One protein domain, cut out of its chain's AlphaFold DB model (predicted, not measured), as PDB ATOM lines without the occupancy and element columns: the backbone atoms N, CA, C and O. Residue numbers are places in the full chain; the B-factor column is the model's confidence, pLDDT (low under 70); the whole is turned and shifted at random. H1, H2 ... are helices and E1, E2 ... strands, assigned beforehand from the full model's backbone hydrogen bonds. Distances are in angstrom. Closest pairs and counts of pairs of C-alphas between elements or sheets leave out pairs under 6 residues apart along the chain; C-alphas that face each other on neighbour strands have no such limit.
ATOM      1  N   ILE A   2     143.144 153.384 167.756       59.25
ATOM      2  CA  ILE A   2     144.449 153.792 168.294       59.25
ATOM      3  C   ILE A   2     144.870 155.004 167.460       59.25
ATOM      4  O   ILE A   2     145.081 154.849 166.262       59.25
ATOM      5  N   LYS A   3     144.883 156.213 168.038       63.22
ATOM      6  CA  LYS A   3     145.437 157.385 167.342       63.22
ATOM      7  C   LYS A   3     146.932 157.155 167.115       63.22
ATOM      8  O   LYS A   3     147.612 156.656 168.018       63.22
ATOM      9  N   ASP A   4     147.422 157.530 165.938       67.00
ATOM     10  CA  ASP A   4     148.834 157.397 165.583       67.00
ATOM     11  C   ASP A   4     149.727 158.053 166.647       67.00
ATOM     12  O   ASP A   4     149.486 159.178 167.084       67.00
ATOM     13  N   GLY A   5     150.745 157.316 167.097       78.50
ATOM     14  CA  GLY A   5     151.714 157.764 168.104       78.50
ATOM     15  C   GLY A   5     151.418 157.356 169.553       78.50
ATOM     16  O   GLY A   5     152.330 157.404 170.377       78.50
ATOM     17  N   ASN A   6     150.207 156.886 169.877       87.00
ATOM     18  CA  ASN A   6     149.881 156.436 171.234       87.00
ATOM     19  C   ASN A   6     150.201 154.949 171.449       87.00
ATOM     20  O   ASN A   6     149.743 154.075 170.712       87.00
ATOM     21  N   GLN A   7     150.938 154.646 172.520       92.12
ATOM     22  CA  GLN A   7     151.122 153.272 172.986       92.12
ATOM     23  C   GLN A   7     149.860 152.797 173.711       92.12
ATOM     24  O   GLN A   7     149.412 153.426 174.668       92.12
ATOM     25  N   VAL A   8     149.328 151.645 173.302       94.38
ATOM     26  CA  VAL A   8     148.239 150.973 174.020       94.38
ATOM     27  C   VAL A   8     148.797 149.797 174.807       94.38
ATOM     28  O   VAL A   8     149.517 148.955 174.262       94.38
ATOM     29  N   ILE A   9     148.450 149.760 176.092       95.81
ATOM     30  CA  ILE A   9     148.787 148.699 177.040       95.81
ATOM     31  C   ILE A   9     147.485 148.112 177.565       95.81
ATOM     32  O   ILE A   9     146.587 148.853 177.965       95.81
ATOM     33  N   ILE A  10     147.386 146.784 177.585       95.88
ATOM     34  CA  ILE A  10     146.247 146.090 178.181       95.88
ATOM     35  C   ILE A  10     146.683 145.492 179.511       95.88
ATOM     36  O   ILE A  10     147.570 144.641 179.554       95.88
ATOM     37  N   ILE A  11     146.013 145.902 180.588       95.50
ATOM     38  CA  ILE A  11     146.114 145.265 181.902       95.50
ATOM     39  C   ILE A  11     144.792 144.546 182.155       95.50
ATOM     40  O   ILE A  11     143.780 145.168 182.503       95.50
ATOM     41  N   GLY A  12     144.797 143.236 181.918       90.56
ATOM     42  CA  GLY A  12     143.625 142.380 182.035       90.56
ATOM     43  C   GLY A  12     143.060 142.313 183.456       90.56
ATOM     44  O   GLY A  12     143.617 142.844 184.421       90.56
ATOM     45  N   GLY A  13     141.928 141.620 183.575       73.81
ATOM     46  CA  GLY A  13     141.411 141.179 184.868       73.81
ATOM     47  C   GLY A  13     142.332 140.147 185.526       73.81
ATOM     48  O   GLY A  13     143.441 139.897 185.051       73.81
ATOM     49  N   GLY A  14     141.862 139.575 186.638       68.75
ATOM     50  CA  GLY A  14     142.586 138.573 187.422       68.75
ATOM     51  C   GLY A  14     142.902 137.271 186.667       68.75
ATOM     52  O   GLY A  14     143.124 137.243 185.462       68.75
ATOM     53  N   TYR A  15     142.990 136.180 187.417       68.31
ATOM     54  CA  TYR A  15     143.638 134.938 187.003       68.31
ATOM     55  C   TYR A  15     143.256 134.396 185.615       68.31
ATOM     56  O   TYR A  15     142.082 134.277 185.274       68.31
ATOM     57  N   GLY A  16     144.270 133.958 184.868       68.25
ATOM     58  CA  GLY A  16     144.103 133.079 183.713       68.25
ATOM     59  C   GLY A  16     143.690 133.734 182.407       68.25
ATOM     60  O   GLY A  16     143.309 133.022 181.483       68.25
ATOM     61  N   THR A  17     143.765 135.063 182.288       80.56
ATOM     62  CA  THR A  17     143.227 135.738 181.095       80.56
ATOM     63  C   THR A  17     144.263 136.054 180.020       80.56
ATOM     64  O   THR A  17     143.877 136.530 178.960       80.56
ATOM     65  N   CYS A  18     145.548 135.722 180.202       88.00
ATOM     66  CA  CYS A  18     146.562 135.988 179.171       88.00
ATOM     67  C   CYS A  18     146.208 135.408 177.788       88.00
ATOM     68  O   CYS A  18     146.333 136.117 176.795       88.00
ATOM     69  N   SER A  19     145.708 134.170 177.703       81.00
ATOM     70  CA  SER A  19     145.311 133.555 176.423       81.00
ATOM     71  C   SER A  19     144.134 134.276 175.754       81.00
ATOM     72  O   SER A  19     144.131 134.458 174.540       81.00
ATOM     73  N   ILE A  20     143.161 134.736 176.543       86.50
ATOM     74  CA  ILE A  20     141.972 135.453 176.059       86.50
ATOM     75  C   ILE A  20     142.351 136.869 175.616       86.50
ATOM     76  O   ILE A  20     142.007 137.309 174.520       86.50
ATOM     77  N   VAL A  21     143.091 137.583 176.463       91.00
ATOM     78  CA  VAL A  21     143.434 138.989 176.245       91.00
ATOM     79  C   VAL A  21     144.411 139.145 175.079       91.00
ATOM     80  O   VAL A  21     144.301 140.116 174.334       91.00
ATOM     81  N   LEU A  22     145.314 138.184 174.853       92.44
ATOM     82  CA  LEU A  22     146.172 138.175 173.662       92.44
ATOM     83  C   LEU A  22     145.370 138.056 172.356       92.44
ATOM     84  O   LEU A  22     145.733 138.693 171.369       92.44
ATOM     85  N   GLY A  23     144.270 137.291 172.348       91.94
ATOM     86  CA  GLY A  23     143.356 137.225 171.202       91.94
ATOM     87  C   GLY A  23     142.733 138.588 170.894       91.94
ATOM     88  O   GLY A  23     142.822 139.070 169.769       91.94
ATOM     89  N   VAL A  24     142.221 139.267 171.925       91.38
ATOM     90  CA  VAL A  24     141.671 140.628 171.796       91.38
ATOM     91  C   VAL A  24     142.739 141.626 171.337       91.38
ATOM     92  O   VAL A  24     142.481 142.455 170.468       91.38
ATOM     93  N   ALA A  25     143.953 141.548 171.888       93.62
ATOM     94  CA  ALA A  25     145.061 142.417 171.495       93.62
ATOM     95  C   ALA A  25     145.391 142.272 170.004       93.62
ATOM     96  O   ALA A  25     145.577 143.276 169.318       93.62
ATOM     97  N   LYS A  26     145.404 141.032 169.498       93.62
ATOM     98  CA  LYS A  26     145.627 140.731 168.081       93.62
ATOM     99  C   LYS A  26     144.558 141.369 167.197       93.62
ATOM    100  O   LYS A  26     144.914 142.039 166.230       93.62
ATOM    101  N   ASP A  27     143.283 141.204 167.539       93.00
ATOM    102  CA  ASP A  27     142.166 141.751 166.756       93.00
ATOM    103  C   ASP A  27     142.175 143.289 166.720       93.00
ATOM    104  O   ASP A  27     141.727 143.901 165.752       93.00
ATOM    105  N   LEU A  28     142.735 143.920 167.757       90.69
ATOM    106  CA  LEU A  28     142.883 145.372 167.867       90.69
ATOM    107  C   LEU A  28     144.223 145.908 167.330       90.69
ATOM    108  O   LEU A  28     144.460 147.115 167.410       90.69
ATOM    109  N   GLY A  29     145.107 145.048 166.810       92.25
ATOM    110  CA  GLY A  29     146.429 145.447 166.313       92.25
ATOM    111  C   GLY A  29     147.391 145.940 167.403       92.25
ATOM    112  O   GLY A  29     148.315 146.702 167.122       92.25
ATOM    113  N   ILE A  30     147.181 145.535 168.656       92.75
ATOM    114  CA  ILE A  30     148.011 145.922 169.801       92.75
ATOM    115  C   ILE A  30     149.222 144.992 169.883       92.75
ATOM    116  O   ILE A  30     149.090 143.770 169.801       92.75
ATOM    117  N   ASN A  31     150.412 145.566 170.089       93.31
ATOM    118  CA  ASN A  31     151.631 144.784 170.275       93.31
ATOM    119  C   ASN A  31     151.461 143.840 171.485       93.31
ATOM    120  O   ASN A  31     151.238 144.329 172.597       93.31
ATOM    121  N   PRO A  32     151.594 142.513 171.312       94.44
ATOM    122  CA  PRO A  32     151.360 141.558 172.390       94.44
ATOM    123  C   PRO A  32     152.343 141.726 173.563       94.44
ATOM    124  O   PRO A  32     152.009 141.372 174.690       94.44
ATOM    125  N   ALA A  33     153.511 142.345 173.345       95.06
ATOM    126  CA  ALA A  33     154.442 142.703 174.417       95.06
ATOM    127  C   ALA A  33     153.866 143.731 175.413       95.06
ATOM    128  O   ALA A  33     154.379 143.850 176.524       95.06
ATOM    129  N   ASN A  34     152.789 144.436 175.047       95.56
ATOM    130  CA  ASN A  34     152.088 145.399 175.898       95.56
ATOM    131  C   ASN A  34     150.874 144.781 176.623       95.56
ATOM    132  O   ASN A  34     149.973 145.509 177.047       95.56
ATOM    133  N   VAL A  35     150.805 143.453 176.733       96.00
ATOM    134  CA  VAL A  35     149.681 142.748 177.359       96.00
ATOM    135  C   VAL A  35     150.116 142.122 178.678       96.00
ATOM    136  O   VAL A  35     151.025 141.290 178.722       96.00
ATOM    137  N   PHE A  36     149.423 142.503 179.749       95.62
ATOM    138  CA  PHE A  36     149.705 142.073 181.111       95.62
ATOM    139  C   PHE A  36     148.445 141.524 181.771       95.62
ATOM    140  O   PHE A  36     147.391 142.160 181.740       95.62
ATOM    141  N   SER A  37     148.522 140.350 182.387       94.44
ATOM    142  CA  SER A  37     147.385 139.765 183.104       94.44
ATOM    143  C   SER A  37     147.835 138.742 184.149       94.44
ATOM    144  O   SER A  37     149.009 138.377 184.217       94.44
ATOM    145  N   GLY A  38     146.896 138.289 184.980       89.88
ATOM    146  CA  GLY A  38     147.078 137.091 185.773       89.88
ATOM    147  C   GLY A  38     147.218 135.864 184.884       89.88
ATOM    148  O   GLY A  38     146.476 135.681 183.916       89.88
ATOM    149  N   ILE A  39     148.137 134.986 185.260       83.25
ATOM    150  CA  ILE A  39     148.264 133.662 184.658       83.25
ATOM    151  C   ILE A  39     147.605 132.630 185.563       83.25
ATOM    152  O   ILE A  39     147.572 132.769 186.784       83.25
ATOM    153  N   SER A  40     147.061 131.598 184.944       72.50
ATOM    154  CA  SER A  40     146.583 130.411 185.631       72.50
ATOM    155  C   SER A  40     147.207 129.192 184.989       72.50
ATOM    156  O   SER A  40     147.612 129.219 183.825       72.50
ATOM    157  N   SER A  41     147.261 128.117 185.757       72.69
ATOM    158  CA  SER A  41     147.598 126.795 185.256       72.69
ATOM    159  C   SER A  41     146.415 125.863 185.456       72.69
ATOM    160  O   SER A  41     145.614 126.057 186.371       72.69
ATOM    161  N   PHE A  42     146.340 124.848 184.609       79.12
ATOM    162  CA  PHE A  42     145.488 123.695 184.833       79.12
ATOM    163  C   PHE A  42     146.373 122.545 185.306       79.12
ATOM    164  O   PHE A  42     147.496 122.389 184.814       79.12
ATOM    165  N   ASP A  43     145.917 121.793 186.305       82.44
ATOM    166  CA  ASP A  43     146.588 120.546 186.662       82.44
ATOM    167  C   ASP A  43     146.323 119.460 185.604       82.44
ATOM    168  O   ASP A  43     145.603 119.656 184.628       82.44
ATOM    169  N   LYS A  44     146.911 118.279 185.802       88.06
ATOM    170  CA  LYS A  44     146.736 117.118 184.913       88.06
ATOM    171  C   LYS A  44     145.293 116.594 184.804       88.06
ATOM    172  O   LYS A  44     145.057 115.692 184.010       88.06
ATOM    173  N   ASN A  45     144.380 117.083 185.641       91.44
ATOM    174  CA  ASN A  45     142.969 116.704 185.675       91.44
ATOM    175  C   ASN A  45     142.069 117.864 185.201       91.44
ATOM    176  O   ASN A  45     140.880 117.864 185.514       91.44
ATOM    177  N   ASP A  46     142.632 118.864 184.516       80.94
ATOM    178  CA  ASP A  46     141.941 120.074 184.055       80.94
ATOM    179  C   ASP A  46     141.329 120.928 185.180       80.94
ATOM    180  O   ASP A  46     140.461 121.773 184.938       80.94
ATOM    181  N   ASN A  47     141.803 120.781 186.422       84.19
ATOM    182  CA  ASN A  47     141.391 121.683 187.491       84.19
ATOM    183  C   ASN A  47     142.161 122.992 187.395       84.19
ATOM    184  O   ASN A  47     143.377 123.011 187.201       84.19
ATOM    185  N   PHE A  48     141.455 124.093 187.626       76.50
ATOM    186  CA  PHE A  48     142.072 125.399 187.762       76.50
ATOM    187  C   PHE A  48     142.933 125.459 189.027       76.50
ATOM    188  O   PHE A  48     142.422 125.317 190.140       76.50
ATOM    189  N   VAL A  49     144.232 125.714 188.865       76.12
ATOM    190  CA  VAL A  49     145.172 125.832 189.981       76.12
ATOM    191  C   VAL A  49     145.856 127.190 189.944       76.12
ATOM    192  O   VAL A  49     146.488 127.575 188.956       76.12
ATOM    193  N   VAL A  50     145.760 127.893 191.071       71.38
ATOM    194  CA  VAL A  50     146.566 129.075 191.374       71.38
ATOM    195  C   VAL A  50     147.642 128.646 192.352       71.38
ATOM    196  O   VAL A  50     147.373 128.437 193.536       71.38
ATOM    197  N   THR A  51     148.867 128.498 191.868       76.38
ATOM    198  CA  THR A  51     150.014 128.301 192.751       76.38
ATOM    199  C   THR A  51     150.526 129.658 193.250       76.38
ATOM    200  O   THR A  51     150.368 130.671 192.560       76.38
ATOM    201  N   PRO A  52     151.134 129.733 194.450       79.31
ATOM    202  CA  PRO A  52     151.601 131.000 195.019       79.31
ATOM    203  C   PRO A  52     152.551 131.795 194.108       79.31
ATOM    204  O   PRO A  52     152.506 133.026 194.076       79.31
ATOM    205  N   ASP A  53     153.382 131.114 193.315       80.69
ATOM    206  CA  ASP A  53     154.292 131.738 192.350       80.69
ATOM    207  C   ASP A  53     153.552 132.433 191.193       80.69
ATOM    208  O   ASP A  53     154.079 133.400 190.637       80.69
ATOM    209  N   LYS A  54     152.310 132.017 190.905       81.94
ATOM    210  CA  LYS A  54     151.419 132.540 189.853       81.94
ATOM    211  C   LYS A  54     150.499 133.667 190.331       81.94
ATOM    212  O   LYS A  54     149.682 134.165 189.559       81.94
ATOM    213  N   ILE A  55     150.640 134.107 191.581       87.19
ATOM    214  CA  ILE A  55     149.937 135.286 192.094       87.19
ATOM    215  C   ILE A  55     150.629 136.545 191.570       87.19
ATOM    216  O   ILE A  55     151.807 136.770 191.858       87.19
ATOM    217  N   GLY A  56     149.880 137.367 190.836       91.25
ATOM    218  CA  GLY A  56     150.334 138.653 190.319       91.25
ATOM    219  C   GLY A  56     150.036 138.865 188.841       91.25
ATOM    220  O   GLY A  56     149.412 138.029 188.186       91.25
ATOM    221  N   PHE A  57     150.493 139.995 188.318       93.81
ATOM    222  CA  PHE A  57     150.465 140.290 186.893       93.81
ATOM    223  C   PHE A  57     151.748 139.821 186.222       93.81
ATOM    224  O   PHE A  57     152.839 139.951 186.777       93.81
ATOM    225  N   PHE A  58     151.605 139.313 185.005       94.19
ATOM    226  CA  PHE A  58     152.695 138.811 184.184       94.19
ATOM    227  C   PHE A  58     152.596 139.409 182.791       94.19
ATOM    228  O   PHE A  58     151.490 139.658 182.304       94.19
ATOM    229  N   ASN A  59     153.735 139.603 182.130       95.38
ATOM    230  CA  ASN A  59     153.739 139.824 180.690       95.38
ATOM    231  C   ASN A  59     153.244 138.547 179.999       95.38
ATOM    232  O   ASN A  59     153.817 137.472 180.181       95.38
ATOM    233  N   CYS A  60     152.180 138.656 179.208       93.62
ATOM    234  CA  CYS A  60     151.520 137.485 178.639       93.62
ATOM    235  C   CYS A  60     152.324 136.792 177.530       93.62
ATOM    236  O   CYS A  60     152.007 135.654 177.189       93.62
ATOM    237  N   VAL A  61     153.353 137.445 176.980       93.62
ATOM    238  CA  VAL A  61     154.244 136.865 175.964       93.62
ATOM    239  C   VAL A  61     155.476 136.241 176.603       93.62
ATOM    240  O   VAL A  61     155.807 135.098 176.300       93.62
ATOM    241  N   THR A  62     156.170 136.975 177.475       93.44
ATOM    242  CA  THR A  62     157.443 136.513 178.052       93.44
ATOM    243  C   THR A  62     157.255 135.642 179.294       93.44
ATOM    244  O   THR A  62     158.179 134.936 179.690       93.44
ATOM    245  N   GLY A  63     156.083 135.697 179.933       91.12
ATOM    246  CA  GLY A  63     155.831 135.058 181.226       91.12
ATOM    247  C   GLY A  63     156.547 135.737 182.398       91.12
ATOM    248  O   GLY A  63     156.540 135.206 183.507       91.12
ATOM    249  N   GLU A  64     157.167 136.898 182.173       93.19
ATOM    250  CA  GLU A  64     157.850 137.672 183.207       93.19
ATOM    251  C   GLU A  64     156.852 138.155 184.261       93.19
ATOM    252  O   GLU A  64     155.831 138.762 183.931       93.19
ATOM    253  N   LYS A  65     157.162 137.910 185.537       93.50
ATOM    254  CA  LYS A  65     156.363 138.385 186.667       93.50
ATOM    255  C   LYS A  65     156.598 139.874 186.901       93.50
ATOM    256  O   LYS A  65     157.726 140.291 187.146       93.50
ATOM    257  N   ILE A  66     155.522 140.652 186.874       94.94
ATOM    258  CA  ILE A  66     155.539 142.112 187.030       94.94
ATOM    259  C   ILE A  66     155.238 142.520 188.470       94.94
ATOM    260  O   ILE A  66     155.879 143.418 189.012       94.94
ATOM    261  N   THR A  67     154.270 141.856 189.099       93.75
ATOM    262  CA  THR A  67     153.817 142.165 190.463       93.75
ATOM    263  C   THR A  67     153.628 140.881 191.264       93.75
ATOM    264  O   THR A  67     153.497 139.795 190.700       93.75
ATOM    265  N   ASN A  68     153.595 140.990 192.594       91.56
ATOM    266  CA  ASN A  68     153.312 139.861 193.498       91.56
ATOM    267  C   ASN A  68     151.845 139.808 193.956       91.56
ATOM    268  O   ASN A  68     151.481 138.979 194.785       91.56
ATOM    269  N   ASN A  69     151.009 140.705 193.441       90.31
ATOM    270  CA  ASN A  69     149.597 140.847 193.776       90.31
ATOM    271  C   ASN A  69     148.808 141.341 192.546       90.31
ATOM    272  O   ASN A  69     149.387 141.681 191.516       90.31
ATOM    273  N   PHE A  70     147.482 141.399 192.648       90.56
ATOM    274  CA  PHE A  70     146.608 141.842 191.553       90.56
ATOM    275  C   PHE A  70     146.267 143.337 191.612       90.56
ATOM    276  O   PHE A  70     145.129 143.728 191.350       90.56
ATOM    277  N   ILE A  71     147.249 144.185 191.928       93.44
ATOM    278  CA  ILE A  71     147.088 145.643 191.946       93.44
ATOM    279  C   ILE A  71     147.579 146.233 190.616       93.44
ATOM    280  O   ILE A  71     148.760 146.175 190.281       93.44
ATOM    281  N   LYS A  72     146.666 146.827 189.836       95.69
ATOM    282  CA  LYS A  72     146.988 147.376 188.504       95.69
ATOM    283  C   LYS A  72     147.945 148.572 188.562       95.69
ATOM    284  O   LYS A  72     148.751 148.749 187.652       95.69
ATOM    285  N   SER A  73     147.891 149.375 189.626       96.56
ATOM    286  CA  SER A  73     148.779 150.533 189.788       96.56
ATOM    287  C   SER A  73     150.253 150.126 189.903       96.56
ATOM    288  O   SER A  73     151.122 150.832 189.390       96.56
ATOM    289  N   GLU A  74     150.548 148.952 190.472       96.56
ATOM    290  CA  GLU A  74     151.909 148.407 190.524       96.56
ATOM    291  C   GLU A  74     152.444 148.045 189.133       96.56
ATOM    292  O   GLU A  74     153.624 148.268 188.864       96.56
ATOM    293  N   VAL A  75     151.584 147.570 188.222       96.88
ATOM    294  CA  VAL A  75     151.964 147.317 186.823       96.88
ATOM    295  C   VAL A  75     152.392 148.621 186.158       96.88
ATOM    296  O   VAL A  75     153.472 148.692 185.579       96.88
ATOM    297  N   ILE A  76     151.602 149.689 186.289       97.62
ATOM    298  CA  ILE A  76     151.949 150.987 185.688       97.62
ATOM    299  C   ILE A  76     153.236 151.549 186.298       97.62
ATOM    300  O   ILE A  76     154.117 152.000 185.564       97.62
ATOM    301  N   SER A  77     153.387 151.464 187.623       97.38
ATOM    302  CA  SER A  77     154.611 151.875 188.318       97.38
ATOM    303  C   SER A  77     155.841 151.121 187.801       97.38
ATOM    304  O   SER A  77     156.874 151.735 187.523       97.38
ATOM    305  N   TYR A  78     155.728 149.801 187.618       97.38
ATOM    306  CA  TYR A  78     156.785 148.971 187.042       97.38
ATOM    307  C   TYR A  78     157.157 149.424 185.628       97.38
ATOM    308  O   TYR A  78     158.333 149.646 185.336       97.38
ATOM    309  N   LEU A  79     156.163 149.617 184.760       97.31
ATOM    310  CA  LEU A  79     156.389 149.988 183.362       97.31
ATOM    311  C   LEU A  79     156.997 151.389 183.211       97.31
ATOM    312  O   LEU A  79     157.844 151.585 182.340       97.31
ATOM    313  N   LYS A  80     156.629 152.340 184.081       96.88
ATOM    314  CA  LYS A  80     157.291 153.653 184.165       96.88
ATOM    315  C   LYS A  80     158.755 153.510 184.595       96.88
ATOM    316  O   LYS A  80     159.636 154.060 183.945       96.88
ATOM    317  N   LYS A  81     159.037 152.720 185.641       96.94
ATOM    318  CA  LYS A  81     160.414 152.469 186.125       96.94
ATOM    319  C   LYS A  81     161.302 151.782 185.086       96.94
ATOM    320  O   LYS A  81     162.510 151.983 185.097       96.94
ATOM    321  N   LYS A  82     160.718 150.956 184.217       96.12
ATOM    322  CA  LYS A  82     161.413 150.286 183.108       96.12
ATOM    323  C   LYS A  82     161.517 151.137 181.841       96.12
ATOM    324  O   LYS A  82     161.971 150.622 180.826       96.12
ATOM    325  N   GLU A  83     161.072 152.394 181.882       95.06
ATOM    326  CA  GLU A  83     161.046 153.311 180.733       95.06
ATOM    327  C   GLU A  83     160.267 152.766 179.519       95.06
ATOM    328  O   GLU A  83     160.463 153.201 178.381       95.06
ATOM    329  N   ILE A  84     159.355 151.816 179.763       94.69
ATOM    330  CA  ILE A  84     158.441 151.275 178.753       94.69
ATOM    331  C   ILE A  84     157.339 152.300 178.483       94.69
ATOM    332  O   ILE A  84     157.004 152.553 177.329       94.69
ATOM    333  N   ILE A  85     156.819 152.922 179.546       95.31
ATOM    334  CA  ILE A  85     155.928 154.081 179.463       95.31
ATOM    335  C   ILE A  85     156.788 155.343 179.547       95.31
ATOM    336  O   ILE A  85     157.456 155.566 180.555       95.31
ATOM    337  N   LYS A  86     156.741 156.179 178.505       87.75
ATOM    338  CA  LYS A  86     157.545 157.415 178.404       87.75
ATOM    339  C   LYS A  86     156.736 158.711 178.482       87.75
ATOM    340  O   LYS A  86     157.316 159.789 178.534       87.75
ATOM    341  N   GLY A  87     155.410 158.616 178.448       90.19
ATOM    342  CA  GLY A  87     154.513 159.767 178.381       90.19
ATOM    343  C   GLY A  87     153.448 159.756 179.469       90.19
ATOM    344  O   GLY A  87     153.527 158.999 180.438       90.19
TER     345      GLY A  87
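This is residues 2 to 87 of the 144 residues of the protein "Hypothetical protein" of Rotaria magnacalcarata (UniProt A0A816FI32). This is a fold with little regular structure: a three-residue strand, E1, lies in the middle between two short helices, H1 and H2, and a long loop, residues 38 to 71, reaches out to Asn 45 and folds back. The 86 printed residues hold H1, E1 and H2 in that order, mostly helix, with only 23 residues in named elements. It is compact, with a radius of gyration of the C-alphas of 13.4 A, yet elongated, 46 by 28 by 18 A.

After residues 2 to 17, H1 spans residues 18 to 27, 14.4 A, from C-alpha 18 at (146.562, 135.988, 179.171). E1 is residues 35 to 37. H2 spans residues 72 to 81, 14.6 A, ending at (160.414, 152.469, 186.125).

E1 pairs with no named strand, but residues 10 to 11 pair parallel with its residues 35 to 36, and residues 58 to 59 antiparallel with its residues 36 to 37. The closest C-alphas of H1 and E1, Cys 18 and Ser 37, are 5.5 A apart. E1 and H2 are only just apart, closest 8.1 A; H1 and H2 are apart. Every O i to N i+4 pair is within hydrogen-bond range in H2, and 5 of 6 in H1.

The C-alphas of Asp 4 and Asn 45 are the two farthest apart, 45.8 A. The printed part has no cut; E1 to H2 is a long link of 34 residues. Residues 2 to 4 and 14 to 16 have pLDDT under 70.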